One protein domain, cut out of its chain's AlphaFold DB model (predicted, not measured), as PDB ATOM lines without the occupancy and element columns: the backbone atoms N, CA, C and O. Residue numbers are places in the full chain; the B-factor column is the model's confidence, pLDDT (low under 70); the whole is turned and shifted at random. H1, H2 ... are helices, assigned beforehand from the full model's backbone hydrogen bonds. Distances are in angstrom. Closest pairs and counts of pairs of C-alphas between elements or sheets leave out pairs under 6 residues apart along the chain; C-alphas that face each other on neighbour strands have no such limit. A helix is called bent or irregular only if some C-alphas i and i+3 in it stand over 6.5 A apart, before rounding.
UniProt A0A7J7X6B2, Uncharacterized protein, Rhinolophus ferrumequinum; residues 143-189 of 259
ATOM      1  N   PHE A 143      84.324 144.281 165.757       80.00
ATOM      2  CA  PHE A 143      85.367 144.797 164.856       80.00
ATOM      3  C   PHE A 143      86.219 143.732 164.153       80.00
ATOM      4  O   PHE A 143      87.050 144.095 163.321       80.00
ATOM      5  N   MET A 144      86.065 142.454 164.518       73.12
ATOM      6  CA  MET A 144      86.875 141.336 164.003       73.12
ATOM      7  C   MET A 144      86.067 140.343 163.162       73.12
ATOM      8  O   MET A 144      86.652 139.460 162.543       73.12
ATOM      9  N   ILE A 145      84.739 140.464 163.154       74.44
ATOM     10  CA  ILE A 145      83.859 139.583 162.387       74.44
ATOM     11  C   ILE A 145      83.784 140.041 160.925       74.44
ATOM     12  O   ILE A 145      83.718 141.242 160.650       74.44
ATOM     13  N   ASN A 146      83.787 139.089 159.990       77.25
ATOM     14  CA  ASN A 146      83.582 139.389 158.578       77.25
ATOM     15  C   ASN A 146      82.125 139.817 158.358       77.25
ATOM     16  O   ASN A 146      81.206 139.070 158.690       77.25
ATOM     17  N   ALA A 147      81.909 141.009 157.797       77.62
ATOM     18  CA  ALA A 147      80.569 141.528 157.549       77.62
ATOM     19  C   ALA A 147      79.757 140.634 156.595       77.62
ATOM     20  O   ALA A 147      78.543 140.543 156.750       77.62
ATOM     21  N   GLU A 148      80.409 139.922 155.673       76.44
ATOM     22  CA  GLU A 148      79.751 139.015 154.721       76.44
ATOM     23  C   GLU A 148      79.159 137.762 155.393       76.44
ATOM     24  O   GLU A 148      78.209 137.174 154.884       76.44
ATOM     25  N   GLU A 149      79.681 137.373 156.562       72.38
ATOM     26  CA  GLU A 149      79.220 136.203 157.330       72.38
ATOM     27  C   GLU A 149      78.005 136.517 158.218       72.38
ATOM     28  O   GLU A 149      77.406 135.626 158.824       72.38
ATOM     29  N   VAL A 150      77.628 137.794 158.311       72.62
ATOM     30  CA  VAL A 150      76.515 138.263 159.133       72.62
ATOM     31  C   VAL A 150      75.251 138.376 158.279       72.62
ATOM     32  O   VAL A 150      75.311 138.661 157.086       72.62
ATOM     33  N   GLN A 151      74.082 138.162 158.893       72.19
ATOM     34  CA  GLN A 151      72.766 138.320 158.263       72.19
ATOM     35  C   GLN A 151      72.680 139.632 157.456       72.19
ATOM     36  O   GLN A 151      73.010 140.683 157.997       72.19
ATOM     37  N   GLU A 152      72.188 139.587 156.209       77.75
ATOM     38  CA  GLU A 152      72.161 140.722 155.256       77.75
ATOM     39  C   GLU A 152      71.573 142.011 155.836       77.75
ATOM     40  O   GLU A 152      72.105 143.100 155.634       77.75
ATOM     41  N   SER A 153      70.515 141.885 156.645       75.56
ATOM     42  CA  SER A 153      69.895 143.020 157.333       75.56
ATOM     43  C   SER A 153      70.857 143.766 158.254       75.56
ATOM     44  O   SER A 153      70.526 144.864 158.681       75.56
ATOM     45  N   LEU A 154      71.987 143.142 158.614       71.69
ATOM     46  CA  LEU A 154      72.960 143.647 159.565       71.69
ATOM     47  C   LEU A 154      74.261 144.184 158.995       71.69
ATOM     48  O   LEU A 154      74.991 144.879 159.702       71.69
ATOM     49  N   GLN A 155      74.544 143.865 157.741       81.19
ATOM     50  CA  GLN A 155      75.861 144.087 157.162       81.19
ATOM     51  C   GLN A 155      76.187 145.577 157.071       81.19
ATOM     52  O   GLN A 155      77.256 145.990 157.500       81.19
ATOM     53  N   LEU A 156      75.240 146.399 156.608       80.44
ATOM     54  CA  LEU A 156      75.422 147.849 156.464       80.44
ATOM     55  C   LEU A 156      75.760 148.546 157.788       80.44
ATOM     56  O   LEU A 156      76.711 149.316 157.849       80.44
ATOM     57  N   GLU A 157      75.031 148.241 158.861       76.31
ATOM     58  CA  GLU A 157      75.265 148.882 160.160       76.31
ATOM     59  C   GLU A 157      76.523 148.350 160.857       76.31
ATOM     60  O   GLU A 157      77.167 149.079 161.609       76.31
ATOM     61  N   LEU A 158      76.885 147.084 160.620       78.56
ATOM     62  CA  LEU A 158      78.154 146.540 161.090       78.56
ATOM     63  C   LEU A 158      79.332 147.193 160.363       78.56
ATOM     64  O   LEU A 158      80.295 147.576 161.016       78.56
ATOM     65  N   ILE A 159      79.249 147.346 159.040       82.25
ATOM     66  CA  ILE A 159      80.281 148.006 158.231       82.25
ATOM     67  C   ILE A 159      80.455 149.452 158.690       82.25
ATOM     68  O   ILE A 159      81.571 149.877 158.968       82.25
ATOM     69  N   GLU A 160      79.359 150.193 158.841       81.94
ATOM     70  CA  GLU A 160      79.411 151.590 159.267       81.94
ATOM     71  C   GLU A 160      80.002 151.728 160.689       81.94
ATOM     72  O   GLU A 160      80.830 152.608 160.917       81.94
ATOM     73  N   MET A 161      79.711 150.794 161.609       77.69
ATOM     74  CA  MET A 161      80.390 150.717 162.914       77.69
ATOM     75  C   MET A 161      81.883 150.373 162.786       77.69
ATOM     76  O   MET A 161      82.711 150.979 163.462       77.69
ATOM     77  N   GLN A 162      82.246 149.393 161.953       83.50
ATOM     78  CA  GLN A 162      83.630 148.940 161.766       83.50
ATOM     79  C   GLN A 162      84.528 150.004 161.120       83.50
ATOM     80  O   GLN A 162      85.743 149.991 161.354       83.50
ATOM     81  N   CYS A 163      83.932 150.899 160.330       84.44
ATOM     82  CA  CYS A 163      84.578 152.049 159.703       84.44
ATOM     83  C   CYS A 163      84.798 153.236 160.659       84.44
ATOM     84  O   CYS A 163      85.494 154.176 160.283       84.44
ATOM     85  N   ASP A 164      84.241 153.214 161.873       82.88
ATOM     86  CA  ASP A 164      84.445 154.266 162.869       82.88
ATOM     87  C   ASP A 164      85.634 153.929 163.791       82.88
ATOM     88  O   ASP A 164      85.549 153.111 164.716       82.88
ATOM     89  N   ASP A 165      86.765 154.595 163.553       82.81
ATOM     90  CA  ASP A 165      87.983 154.433 164.355       82.81
ATOM     91  C   ASP A 165      87.811 154.897 165.812       82.81
ATOM     92  O   ASP A 165      88.463 154.368 166.716       82.81
ATOM     93  N   SER A 166      86.913 155.851 166.079       85.06
ATOM     94  CA  SER A 166      86.607 156.306 167.438       85.06
ATOM     95  C   SER A 166      85.904 155.201 168.222       85.06
ATOM     96  O   SER A 166      86.303 154.886 169.347       85.06
ATOM     97  N   LEU A 167      84.922 154.535 167.604       80.81
ATOM     98  CA  LEU A 167      84.240 153.385 168.201       80.81
ATOM     99  C   LEU A 167      85.179 152.187 168.374       80.81
ATOM    100  O   LEU A 167      85.134 151.525 169.413       80.81
ATOM    101  N   ARG A 168      86.079 151.939 167.416       81.75
ATOM    102  CA  ARG A 168      87.108 150.893 167.532       81.75
ATOM    103  C   ARG A 168      88.009 151.125 168.743       81.75
ATOM    104  O   ARG A 168      88.237 150.203 169.527       81.75
ATOM    105  N   ASN A 169      88.482 152.356 168.923       78.25
ATOM    106  CA  ASN A 169      89.320 152.731 170.059       78.25
ATOM    107  C   ASN A 169      88.550 152.635 171.385       78.25
ATOM    108  O   ASN A 169      89.072 152.110 172.369       78.25
ATOM    109  N   GLN A 170      87.284 153.061 171.415       78.25
ATOM    110  CA  GLN A 170      86.428 152.910 172.596       78.25
ATOM    111  C   GLN A 170      86.203 151.441 172.971       78.25
ATOM    112  O   GLN A 170      86.279 151.108 174.149       78.25
ATOM    113  N   HIS A 171      85.984 150.550 172.001       78.25
ATOM    114  CA  HIS A 171      85.812 149.114 172.249       78.25
ATOM    115  C   HIS A 171      87.074 148.450 172.823       78.25
ATOM    116  O   HIS A 171      86.975 147.483 173.572       78.25
ATOM    117  N   GLN A 172      88.265 148.948 172.480       76.62
ATOM    118  CA  GLN A 172      89.528 148.447 173.039       76.62
ATOM    119  C   GLN A 172      89.795 148.956 174.461       76.62
ATOM    120  O   GLN A 172      90.461 148.278 175.239       76.62
ATOM    121  N   LEU A 173      89.295 150.150 174.797       75.06
ATOM    122  CA  LEU A 173      89.535 150.806 176.085       75.06
ATOM    123  C   LEU A 173      88.463 150.496 177.140       75.06
ATOM    124  O   LEU A 173      88.760 150.508 178.333       75.06
ATOM    125  N   LEU A 174      87.219 150.262 176.721       66.88
ATOM    126  CA  LEU A 174      86.069 150.089 177.608       66.88
ATOM    127  C   LEU A 174      85.696 148.617 177.778       66.88
ATOM    128  O   LEU A 174      85.913 147.779 176.907       66.88
ATOM    129  N   SER A 175      85.052 148.310 178.904       63.06
ATOM    130  CA  SER A 175      84.383 147.021 179.064       63.06
ATOM    131  C   SER A 175      83.233 146.900 178.053       63.06
ATOM    132  O   SER A 175      82.592 147.899 177.722       63.06
ATOM    133  N   LEU A 176      82.927 145.682 177.592       62.56
ATOM    134  CA  LEU A 176      81.813 145.412 176.665       62.56
ATOM    135  C   LEU A 176      80.503 146.133 177.073       62.56
ATOM    136  O   LEU A 176      79.929 146.842 176.246       62.56
ATOM    137  N   PRO A 177      80.030 146.042 178.334       61.31
ATOM    138  CA  PRO A 177      78.834 146.763 178.776       61.31
ATOM    139  C   PRO A 177      78.938 148.292 178.705       61.31
ATOM    140  O   PRO A 177      77.941 148.952 178.418       61.31
ATOM    141  N   ASP A 178      80.111 148.855 178.995       67.31
ATOM    142  CA  ASP A 178      80.322 150.305 179.007       67.31
ATOM    143  C   ASP A 178      80.468 150.863 177.590       67.31
ATOM    144  O   ASP A 178      79.913 151.920 177.299       67.31
ATOM    145  N   PHE A 179      81.101 150.106 176.689       76.06
ATOM    146  CA  PHE A 179      81.119 150.383 175.255       76.06
ATOM    147  C   PHE A 179      79.696 150.436 174.684       76.06
ATOM    148  O   PHE A 179      79.285 151.433 174.103       76.06
ATOM    149  N   TYR A 180      78.869 149.415 174.924       71.56
ATOM    150  CA  TYR A 180      77.489 149.432 174.421       71.56
ATOM    151  C   TYR A 180      76.606 150.511 175.069       71.56
ATOM    152  O   TYR A 180      75.571 150.871 174.503       71.56
ATOM    153  N   ARG A 181      76.994 151.040 176.238       71.44
ATOM    154  CA  ARG A 181      76.335 152.186 176.882       71.44
ATOM    155  C   ARG A 181      76.771 153.524 176.272       71.44
ATOM    156  O   ARG A 181      75.955 154.438 176.236       71.44
ATOM    157  N   SER A 182      78.000 153.651 175.765       74.00
ATOM    158  CA  SER A 182      78.463 154.876 175.089       74.00
ATOM    159  C   SER A 182      77.845 155.067 173.700       74.00
ATOM    160  O   SER A 182      77.795 156.189 173.204       74.00
ATOM    161  N   LEU A 183      77.289 154.005 173.107       72.25
ATOM    162  CA  LEU A 183      76.567 154.031 171.828       72.25
ATOM    163  C   LEU A 183      75.157 154.664 171.904       72.25
ATOM    164  O   LEU A 183      74.369 154.536 170.962       72.25
ATOM    165  N   GLU A 184      74.785 155.318 173.012       57.88
ATOM    166  CA  GLU A 184      73.467 155.938 173.208       57.88
ATOM    167  C   GLU A 184      73.229 157.124 172.248       57.88
ATOM    168  O   GLU A 184      73.426 158.283 172.589       57.88
ATOM    169  N   GLY A 185      72.763 156.820 171.029       57.78
ATOM    170  CA  GLY A 185      72.325 157.808 170.033       57.78
ATOM    171  C   GLY A 185      72.530 157.403 168.569       57.78
ATOM    172  O   GLY A 185      71.832 157.923 167.700       57.78
ATOM    173  N   ALA A 186      73.429 156.457 168.283       54.62
ATOM    174  CA  ALA A 186      73.757 156.049 166.916       54.62
ATOM    175  C   ALA A 186      72.828 154.937 166.386       54.62
ATOM    176  O   ALA A 186      72.385 154.058 167.132       54.62
ATOM    177  N   LYS A 187      72.525 154.976 165.081       54.25
ATOM    178  CA  LYS A 187      71.697 153.992 164.359       54.25
ATOM    179  C   LYS A 187      72.524 152.755 163.963       54.25
ATOM    180  O   LYS A 187      72.619 152.446 162.786       54.25
ATOM    181  N   PHE A 188      73.131 152.088 164.947       55.41
ATOM    182  CA  PHE A 188      73.880 150.845 164.733       55.41
ATOM    183  C   PHE A 188      73.279 149.659 165.493       55.41
ATOM    184  O   PHE A 188      72.678 149.796 166.566       55.41
ATOM    185  N   LEU A 189      73.448 148.465 164.932       50.88
ATOM    186  CA  LEU A 189      72.380 147.475 164.926       50.88
ATOM    187  C   LEU A 189      72.015 146.734 166.204       50.88
ATOM    188  O   LEU A 189      70.851 146.350 166.313       50.88
TER     189      LEU A 189
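Overview. This is residues 143 to 189 of the 259 residues of an uncharacterized protein of Rhinolophus ferrumequinum (UniProt A0A7J7X6B2). Three short helices follow one another round an open arch with few contacts between them: H1 makes one side, H2 turns off its end at a corner, and H3 folds back beside part of H2 at the far side. The unnamed residues 143 to 151 lead into H1, and the tail from 183 to 189 runs from H3 back toward the H1 side. The printed part has 47 residues with three named helices, in the order H1, H2, H3, and no named strand; its class is all helix. The whole is compact, with a radius of gyration of the C-alphas of 10.8 A, and spans 27 by 21 by 17 A.

Along the chain. Find C-alpha 152 at (72.161, 140.722, 155.256); from there H1, residues 152 to 162, runs 15.5 A to C-alpha 162. H1 is irregular: C-alphas 153 and 156 are 7.4 A apart. Next look at H2, residues 165 to 173, which begins at (87.983, 154.433, 164.355) and is 12.4 A long. H3, residues 176 to 182, is 10.2 A long and ends at C-alpha 182, (78.463, 154.876, 175.089).

Arrangement. Start at H1, which is close to H2 but not clearly touching; their closest C-alphas, of Gln 162 and Arg 168, are 7.0 A apart. Their lines are about perpendicular, at 82 degrees. H2 and H3 are also close but not clearly touching, with the closest C-alphas, of His 171 and Phe 179, 5.7 A apart. They run opposite ways at a steep tilt of 44 degrees. H1 and H3 are apart. In H2 and H3 every O i to N i+4 pair is within hydrogen-bond range; in H1, 5 of 7 are.

Size, cuts and confidence. Look for the two farthest C-alphas at Glu 152 and Leu 173, 28.9 A apart. The printed part has no cut, and both links, H1 to H2 and H2 to H3, are tight. Read the B-factor column for confidence: the mean pLDDT of the printed part is 73.3, and residues 174 to 178 and 184 to 189 are under 70.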